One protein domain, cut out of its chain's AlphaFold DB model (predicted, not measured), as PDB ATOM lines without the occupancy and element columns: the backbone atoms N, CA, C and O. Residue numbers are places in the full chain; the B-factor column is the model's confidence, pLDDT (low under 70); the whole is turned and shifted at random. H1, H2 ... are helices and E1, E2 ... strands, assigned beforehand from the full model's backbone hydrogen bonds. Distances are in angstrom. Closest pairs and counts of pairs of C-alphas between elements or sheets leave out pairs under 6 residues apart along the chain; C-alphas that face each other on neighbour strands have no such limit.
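What this domain is: This is residues 3 to 52 and 146 to 164 of the 218 residues of an uncharacterized protein of Torrubiella hemipterigena (UniProt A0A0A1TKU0). A long two-stranded ribbon, E1 and E2, has the short helix H1 at one end. From its other end the unnamed residues 34 to 52 fold back lengthwise, and the longer helix H2 meets H1 with its first residues. The printed part has 69 residues, in order E1, H1, E2, H2; the strands are antiparallel and the class is mixed, helices and strands. It is only just loose, close to compact, with a radius of gyration of the C-alphas of 13.5 A and spans of 37 by 28 by 19 A.

Where its parts are: Find C-alpha 8 at (42.802, 3.507, 1.146); E1 runs from there to residue 15, 23.1 A. H1 is residues 16 to 19, E2 residues 26 to 33, 22.9 A. H2, residues 146 to 162, 24.8 A, ends at (30.363, 10.113, 6.801).

How they stand to each other: Look at E1 and E2, antiparallel at 163 degrees: N 8 and O 33 are within hydrogen-bond range, 2.9 A. H2 touches H1 with residues 146 to 150 alone; the closest C-alphas, of Trp 19 and Thr 147, are 5.3 A apart. E1 and H2 are apart. In H2, 12 of 13 O i to N i+4 pairs are within range; H1 is too short for one.

The domain as a whole: Residues 53 to 145 are not printed; C-alphas 52 and 146 are 14.7 A apart. No printed residue is under 70 in pLDDT.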
ATOM      1  N   THR A   3      49.587   2.087   1.493       89.19
ATOM      2  CA  THR A   3      48.899   0.790   1.435       89.19
ATOM      3  C   THR A   3      49.471  -0.266   2.384       89.19
ATOM      4  O   THR A   3      48.729  -1.116   2.860       89.19
ATOM      5  N   GLN A   4      50.764  -0.203   2.721       92.50
ATOM      6  CA  GLN A   4      51.386  -1.092   3.716       92.50
ATOM      7  C   GLN A   4      50.870  -0.819   5.134       92.50
ATOM      8  O   GLN A   4      50.957  -1.690   5.991       92.50
ATOM      9  N   PHE A   5      50.312   0.371   5.366       93.12
ATOM     10  CA  PHE A   5      49.700   0.776   6.629       93.12
ATOM     11  C   PHE A   5      48.164   0.679   6.591       93.12
ATOM     12  O   PHE A   5      47.493   1.240   7.449       93.12
ATOM     13  N   GLY A   6      47.594   0.007   5.582       94.38
ATOM     14  CA  GLY A   6      46.148  -0.205   5.453       94.38
ATOM     15  C   GLY A   6      45.347   1.004   4.960       94.38
ATOM     16  O   GLY A   6      44.120   0.945   4.953       94.38
ATOM     17  N   TYR A   7      46.001   2.089   4.532       96.94
ATOM     18  CA  TYR A   7      45.293   3.250   3.993       96.94
ATOM     19  C   TYR A   7      44.661   2.934   2.638       96.94
ATOM     20  O   TYR A   7      45.299   2.362   1.747       96.94
ATOM     21  N   SER A   8      43.438   3.421   2.456       96.19
ATOM     22  CA  SER A   8      42.802   3.507   1.146       96.19
ATOM     23  C   SER A   8      43.297   4.765   0.440       96.19
ATOM     24  O   SER A   8      43.357   5.828   1.051       96.19
ATOM     25  N   VAL A   9      43.681   4.673  -0.836       96.25
ATOM     26  CA  VAL A   9      44.301   5.796  -1.562       96.25
ATOM     27  C   VAL A   9      43.630   6.007  -2.914       96.25
ATOM     28  O   VAL A   9      43.438   5.065  -3.681       96.25
ATOM     29  N   ARG A  10      43.325   7.266  -3.241       95.62
ATOM     30  CA  ARG A  10      42.865   7.712  -4.562       95.62
ATOM     31  C   ARG A  10      43.747   8.862  -5.019       95.62
ATOM     32  O   ARG A  10      44.028   9.776  -4.254       95.62
ATOM     33  N   TRP A  11      44.158   8.859  -6.280       96.88
ATOM     34  CA  TRP A  11      44.933   9.959  -6.845       96.88
ATOM     35  C   TRP A  11      44.451  10.322  -8.243       96.88
ATOM     36  O   TRP A  11      43.860   9.504  -8.948       96.88
ATOM     37  N   LYS A  12      44.665  11.579  -8.630       95.75
ATOM     38  CA  LYS A  12      44.294  12.107  -9.944       95.75
ATOM     39  C   LYS A  12      45.191  13.282 -10.310       95.75
ATOM     40  O   LYS A  12      45.501  14.122  -9.470       95.75
ATOM     41  N   VAL A  13      45.572  13.370 -11.584       96.44
ATOM     42  CA  VAL A  13      46.133  14.607 -12.142       96.44
ATOM     43  C   VAL A  13      44.975  15.535 -12.493       96.44
ATOM     44  O   VAL A  13      44.165  15.227 -13.367       96.44
ATOM     45  N   VAL A  14      44.893  16.666 -11.804       95.75
ATOM     46  CA  VAL A  14      43.824  17.657 -11.951       95.75
ATOM     47  C   VAL A  14      44.347  18.874 -12.702       95.75
ATOM     48  O   VAL A  14      45.448  19.355 -12.426       95.75
ATOM     49  N   LYS A  15      43.556  19.380 -13.654       95.88
ATOM     50  CA  LYS A  15      43.769  20.696 -14.266       95.88
ATOM     51  C   LYS A  15      43.065  21.732 -13.399       95.88
ATOM     52  O   LYS A  15      41.847  21.711 -13.280       95.88
ATOM     53  N   LEU A  16      43.823  22.646 -12.811       95.88
ATOM     54  CA  LEU A  16      43.290  23.613 -11.852       95.88
ATOM     55  C   LEU A  16      42.300  24.602 -12.490       95.88
ATOM     56  O   LEU A  16      41.411  25.100 -11.805       95.88
ATOM     57  N   LYS A  17      42.370  24.827 -13.809       96.38
ATOM     58  CA  LYS A  17      41.354  25.612 -14.529       96.38
ATOM     59  C   LYS A  17      39.945  25.039 -14.435       96.38
ATOM     60  O   LYS A  17      38.991  25.804 -14.415       96.38
ATOM     61  N   ASP A  18      39.813  23.717 -14.318       97.00
ATOM     62  CA  ASP A  18      38.509  23.060 -14.185       97.00
ATOM     63  C   ASP A  18      37.865  23.383 -12.822       97.00
ATOM     64  O   ASP A  18      36.664  23.187 -12.641       97.00
ATOM     65  N   TRP A  19      38.655  23.918 -11.880       96.94
ATOM     66  CA  TRP A  19      38.234  24.415 -10.569       96.94
ATOM     67  C   TRP A  19      38.349  25.943 -10.425       96.94
ATOM     68  O   TRP A  19      38.271  26.455  -9.313       96.94
ATOM     69  N   GLY A  20      38.496  26.684 -11.530       95.31
ATOM     70  CA  GLY A  20      38.444  28.152 -11.531       95.31
ATOM     71  C   GLY A  20      39.792  28.871 -11.478       95.31
ATOM     72  O   GLY A  20      39.829  30.084 -11.279       95.31
ATOM     73  N   LEU A  21      40.920  28.184 -11.673       96.38
ATOM     74  CA  LEU A  21      42.189  28.884 -11.895       96.38
ATOM     75  C   LEU A  21      42.232  29.505 -13.297       96.38
ATOM     76  O   LEU A  21      41.945  28.829 -14.283       96.38
ATOM     77  N   ALA A  22      42.713  30.742 -13.414       95.38
ATOM     78  CA  ALA A  22      42.894  31.410 -14.705       95.38
ATOM     79  C   ALA A  22      44.117  30.907 -15.506       95.38
ATOM     80  O   ALA A  22      44.658  31.625 -16.345       95.38
ATOM     81  N   GLN A  23      44.598  29.686 -15.242       93.44
ATOM     82  CA  GLN A  23      45.817  29.110 -15.820       93.44
ATOM     83  C   GLN A  23      45.659  27.618 -16.113       93.44
ATOM     84  O   GLN A  23      45.030  26.888 -15.346       93.44
ATOM     85  N   ASP A  24      46.341  27.112 -17.146       90.38
ATOM     86  CA  ASP A  24      46.374  25.672 -17.467       90.38
ATOM     87  C   ASP A  24      47.393  24.886 -16.613       90.38
ATOM     88  O   ASP A  24      48.248  24.150 -17.110       90.38
ATOM     89  N   ARG A  25      47.327  25.060 -15.290       91.94
ATOM     90  CA  ARG A  25      48.233  24.428 -14.321       91.94
ATOM     91  C   ARG A  25      47.703  23.052 -13.919       91.94
ATOM     92  O   ARG A  25      46.550  22.921 -13.516       91.94
ATOM     93  N   LYS A  26      48.548  22.021 -13.995       94.31
ATOM     94  CA  LYS A  26      48.212  20.647 -13.572       94.31
ATOM     95  C   LYS A  26      48.858  20.308 -12.235       94.31
ATOM     96  O   LYS A  26      50.003  20.695 -11.998       94.31
ATOM     97  N   ARG A  27      48.162  19.564 -11.376       95.31
ATOM     98  CA  ARG A  27      48.702  19.035 -10.115       95.31
ATOM     99  C   ARG A  27      48.282  17.586  -9.915       95.31
ATOM    100  O   ARG A  27      47.144  17.234 -10.207       95.31
ATOM    101  N   LEU A  28      49.209  16.755  -9.441       96.25
ATOM    102  CA  LEU A  28      48.880  15.436  -8.910       96.25
ATOM    103  C   LEU A  28      48.341  15.635  -7.498       96.25
ATOM    104  O   LEU A  28      49.035  16.194  -6.654       96.25
ATOM    105  N   ILE A  29      47.114  15.193  -7.263       96.00
ATOM    106  CA  ILE A  29      46.494  15.211  -5.943       96.00
ATOM    107  C   ILE A  29      46.298  13.764  -5.520       96.00
ATOM    108  O   ILE A  29      45.822  12.946  -6.312       96.00
ATOM    109  N   MET A  30      46.672  13.459  -4.283       96.19
ATOM    110  CA  MET A  30      46.491  12.161  -3.652       96.19
ATOM    111  C   MET A  30      45.692  12.368  -2.373       96.19
ATOM    112  O   MET A  30      46.027  13.234  -1.574       96.19
ATOM    113  N   ILE A  31      44.639  11.581  -2.208       95.25
ATOM    114  CA  ILE A  31      43.831  11.529  -1.000       95.25
ATOM    115  C   ILE A  31      44.025  10.139  -0.410       95.25
ATOM    116  O   ILE A  31      43.884   9.139  -1.120       95.25
ATOM    117  N   ALA A  32      44.373  10.086   0.870       95.69
ATOM    118  CA  ALA A  32      44.526   8.853   1.619       95.69
ATOM    119  C   ALA A  32      43.580   8.889   2.822       95.69
ATOM    120  O   ALA A  32      43.539   9.888   3.535       95.69
ATOM    121  N   ALA A  33      42.830   7.812   3.026       95.25
ATOM    122  CA  ALA A  33      41.933   7.620   4.159       95.25
ATOM    123  C   ALA A  33      42.457   6.469   5.024       95.25
ATOM    124  O   ALA A  33      42.924   5.456   4.487       95.25
ATOM    125  N   ALA A  34      42.424   6.651   6.343       94.88
ATOM    126  CA  ALA A  34      42.893   5.659   7.305       94.88
ATOM    127  C   ALA A  34      42.026   4.380   7.262       94.88
ATOM    128  O   ALA A  34      40.904   4.408   6.750       94.88
ATOM    129  N   PRO A  35      42.516   3.237   7.773       95.25
ATOM    130  CA  PRO A  35      41.691   2.039   7.901       95.25
ATOM    131  C   PRO A  35      40.411   2.327   8.701       95.25
ATOM    132  O   PRO A  35      40.489   2.834   9.815       95.25
ATOM    133  N   GLY A  36      39.250   1.982   8.142       91.88
ATOM    134  CA  GLY A  36      37.940   2.260   8.746       91.88
ATOM    135  C   GLY A  36      37.277   3.550   8.254       91.88
ATOM    136  O   GLY A  36      36.062   3.667   8.373       91.88
ATOM    137  N   GLU A  37      38.032   4.451   7.621       92.81
ATOM    138  CA  GLU A  37      37.508   5.694   7.052       92.81
ATOM    139  C   GLU A  37      37.016   5.519   5.612       92.81
ATOM    140  O   GLU A  37      37.566   4.746   4.816       92.81
ATOM    141  N   ILE A  38      35.999   6.296   5.243       93.19
ATOM    142  CA  ILE A  38      35.471   6.313   3.879       93.19
ATOM    143  C   ILE A  38      36.373   7.190   3.011       93.19
ATOM    144  O   ILE A  38      36.493   8.394   3.212       93.19
ATOM    145  N   LEU A  39      36.999   6.591   1.995       94.81
ATOM    146  CA  LEU A  39      37.829   7.328   1.044       94.81
ATOM    147  C   LEU A  39      36.964   8.235   0.146       94.81
ATOM    148  O   LEU A  39      36.235   7.708  -0.706       94.81
ATOM    149  N   PRO A  40      37.088   9.573   0.234       94.06
ATOM    150  CA  PRO A  40      36.264  10.468  -0.562       94.06
ATOM    151  C   PRO A  40      36.622  10.410  -2.052       94.06
ATOM    152  O   PRO A  40      37.713   9.998  -2.478       94.06
ATOM    153  N   ILE A  41      35.664  10.830  -2.875       94.88
ATOM    154  CA  ILE A  41      35.874  11.030  -4.308       94.88
ATOM    155  C   ILE A  41      36.474  12.418  -4.573       94.88
ATOM    156  O   ILE A  41      36.594  13.253  -3.683       94.88
ATOM    157  N   PHE A  42      36.908  12.656  -5.811       95.25
ATOM    158  CA  PHE A  42      37.306  14.002  -6.223       95.25
ATOM    159  C   PHE A  42      36.067  14.844  -6.539       95.25
ATOM    160  O   PHE A  42      35.131  14.304  -7.138       95.25
ATOM    161  N   PRO A  43      36.090  16.161  -6.255       95.56
ATOM    162  CA  PRO A  43      34.993  17.029  -6.642       95.56
ATOM    163  C   PRO A  43      34.830  17.055  -8.167       95.56
ATOM    164  O   PRO A  43      35.822  16.941  -8.907       95.56
ATOM    165  N   PRO A  44      33.590  17.231  -8.656       95.69
ATOM    166  CA  PRO A  44      33.351  17.464 -10.069       95.69
ATOM    167  C   PRO A  44      34.017  18.769 -10.525       95.69
ATOM    168  O   PRO A  44      34.343  19.649  -9.725       95.69
ATOM    169  N   SER A  45      34.227  18.898 -11.832       96.75
ATOM    170  CA  SER A  45      34.659  20.168 -12.417       96.75
ATOM    171  C   SER A  45      33.602  21.243 -12.161       96.75
ATOM    172  O   SER A  45      32.406  20.976 -12.255       96.75
ATOM    173  N   THR A  46      34.042  22.460 -11.853       96.88
ATOM    174  CA  THR A  46      33.164  23.628 -11.682       96.88
ATOM    175  C   THR A  46      33.160  24.520 -12.924       96.88
ATOM    176  O   THR A  46      32.201  25.261 -13.133       96.88
ATOM    177  N   HIS A  47      34.206  24.426 -13.753       96.81
ATOM    178  CA  HIS A  47      34.388  25.187 -14.990       96.81
ATOM    179  C   HIS A  47      34.666  24.239 -16.166       96.81
ATOM    180  O   HIS A  47      35.298  23.191 -15.996       96.81
ATOM    181  N   GLY A  48      34.202  24.607 -17.360       94.38
ATOM    182  CA  GLY A  48      34.345  23.820 -18.586       94.38
ATOM    183  C   GLY A  48      33.095  23.844 -19.477       94.38
ATOM    184  O   GLY A  48      32.143  24.571 -19.195       94.38
ATOM    185  N   PRO A  49      33.074  23.059 -20.568       92.56
ATOM    186  CA  PRO A  49      31.924  22.984 -21.470       92.56
ATOM    187  C   PRO A  49      30.650  22.541 -20.735       92.56
ATOM    188  O   PRO A  49      30.639  21.492 -20.096       92.56
ATOM    189  N   GLY A  50      29.584  23.341 -20.824       94.50
ATOM    190  CA  GLY A  50      28.324  23.088 -20.110       94.50
ATOM    191  C   GLY A  50      28.342  23.447 -18.617       94.50
ATOM    192  O   GLY A  50      27.365  23.182 -17.922       94.50
ATOM    193  N   LEU A  51      29.429  24.049 -18.127       96.00
ATOM    194  CA  LEU A  51      29.592  24.561 -16.763       96.00
ATOM    195  C   LEU A  51      29.895  26.070 -16.816       96.00
ATOM    196  O   LEU A  51      29.630  26.726 -17.825       96.00
ATOM    197  N   LYS A  52      30.461  26.637 -15.742       95.12
ATOM    198  CA  LYS A  52      30.987  28.009 -15.782       95.12
ATOM    199  C   LYS A  52      32.087  28.110 -16.843       95.12
ATOM    200  O   LYS A  52      32.872  27.170 -17.018       95.12
ATOM    201  N   ASN A 146      42.133  29.432  -4.423       93.12
ATOM    202  CA  ASN A 146      40.764  29.305  -4.931       93.12
ATOM    203  C   ASN A 146      40.398  27.870  -5.366       93.12
ATOM    204  O   ASN A 146      39.262  27.435  -5.205       93.12
ATOM    205  N   THR A 147      41.355  27.105  -5.893       94.50
ATOM    206  CA  THR A 147      41.132  25.704  -6.280       94.50
ATOM    207  C   THR A 147      41.243  24.746  -5.102       94.50
ATOM    208  O   THR A 147      40.544  23.733  -5.069       94.50
ATOM    209  N   VAL A 148      42.095  25.075  -4.125       93.56
ATOM    210  CA  VAL A 148      42.188  24.348  -2.853       93.56
ATOM    211  C   VAL A 148      40.867  24.458  -2.106       93.56
ATOM    212  O   VAL A 148      40.372  23.453  -1.617       93.56
ATOM    213  N   GLU A 149      40.241  25.633  -2.097       92.56
ATOM    214  CA  GLU A 149      38.936  25.839  -1.473       92.56
ATOM    215  C   GLU A 149      37.870  24.875  -2.024       92.56
ATOM    216  O   GLU A 149      37.154  24.243  -1.248       92.56
ATOM    217  N   VAL A 150      37.798  24.693  -3.349       94.81
ATOM    218  CA  VAL A 150      36.868  23.737  -3.985       94.81
ATOM    219  C   VAL A 150      37.119  22.310  -3.494       94.81
ATOM    220  O   VAL A 150      36.173  21.591  -3.165       94.81
ATOM    221  N   LEU A 151      38.389  21.903  -3.423       93.88
ATOM    222  CA  LEU A 151      38.772  20.583  -2.929       93.88
ATOM    223  C   LEU A 151      38.406  20.410  -1.452       93.88
ATOM    224  O   LEU A 151      37.754  19.433  -1.099       93.88
ATOM    225  N   TYR A 152      38.787  21.357  -0.597       93.69
ATOM    226  CA  TYR A 152      38.582  21.261   0.845       93.69
ATOM    227  C   TYR A 152      37.107  21.308   1.223       93.69
ATOM    228  O   TYR A 152      36.682  20.496   2.036       93.69
ATOM    229  N   ARG A 153      36.296  22.166   0.591       91.88
ATOM    230  CA  ARG A 153      34.840  22.169   0.812       91.88
ATOM    231  C   ARG A 153      34.211  20.817   0.464       91.88
ATOM    232  O   ARG A 153      33.328  20.351   1.176       91.88
ATOM    233  N   HIS A 154      34.677  20.167  -0.602       93.25
ATOM    234  CA  HIS A 154      34.195  18.839  -0.986       93.25
ATOM    235  C   HIS A 154      34.618  17.739  -0.004       93.25
ATOM    236  O   HIS A 154      33.811  16.870   0.329       93.25
ATOM    237  N   LEU A 155      35.868  17.780   0.465       92.75
ATOM    238  CA  LEU A 155      36.370  16.833   1.462       92.75
ATOM    239  C   LEU A 155      35.659  17.017   2.802       92.75
ATOM    240  O   LEU A 155      35.188  16.039   3.364       92.75
ATOM    241  N   MET A 156      35.503  18.261   3.258       91.69
ATOM    242  CA  MET A 156      34.759  18.600   4.470       91.69
ATOM    243  C   MET A 156      33.330  18.066   4.401       91.69
ATOM    244  O   MET A 156      32.903  17.379   5.318       91.69
ATOM    245  N   LYS A 157      32.622  18.299   3.289       89.25
ATOM    246  CA  LYS A 157      31.286  17.729   3.090       89.25
ATOM    247  C   LYS A 157      31.293  16.199   3.175       89.25
ATOM    248  O   LYS A 157      30.463  15.630   3.864       89.25
ATOM    249  N   SER A 158      32.247  15.543   2.514       90.31
ATOM    250  CA  SER A 158      32.346  14.076   2.535       90.31
ATOM    251  C   SER A 158      32.596  13.523   3.942       90.31
ATOM    252  O   SER A 158      32.073  12.463   4.276       90.31
ATOM    253  N   LEU A 159      33.386  14.227   4.759       90.69
ATOM    254  CA  LEU A 159      33.636  13.864   6.155       90.69
ATOM    255  C   LEU A 159      32.369  14.043   6.998       90.69
ATOM    256  O   LEU A 159      31.940  13.098   7.646       90.69
ATOM    257  N   LEU A 160      31.712  15.202   6.902       90.00
ATOM    258  CA  LEU A 160      30.460  15.475   7.619       90.00
ATOM    259  C   LEU A 160      29.357  14.463   7.274       90.00
ATOM    260  O   LEU A 160      28.677  13.966   8.170       90.00
ATOM    261  N   ASP A 161      29.218  14.120   5.990       87.94
ATOM    262  CA  ASP A 161      28.269  13.107   5.520       87.94
ATOM    263  C   ASP A 161      28.606  11.717   6.097       87.94
ATOM    264  O   ASP A 161      27.701  10.960   6.453       87.94
ATOM    265  N   SER A 162      29.898  11.383   6.219       88.31
ATOM    266  CA  SER A 162      30.363  10.113   6.801       88.31
ATOM    267  C   SER A 162      30.087  10.035   8.306       88.31
ATOM    268  O   SER A 162      29.708   8.974   8.799       88.31
ATOM    269  N   ASP A 163      30.186  11.166   9.008       89.12
ATOM    270  CA  ASP A 163      29.879  11.296  10.438       89.12
ATOM    271  C   ASP A 163      28.367  11.404  10.724       89.12
ATOM    272  O   ASP A 163      27.943  11.450  11.880       89.12
ATOM    273  N   GLY A 164      27.525  11.457   9.684       87.25
ATOM    274  CA  GLY A 164      26.076  11.627   9.819       87.25
ATOM    275  C   GLY A 164      25.657  13.019  10.307       87.25
ATOM    276  O   GLY A 164      24.554  13.183  10.837       87.25
TER     277      GLY A 164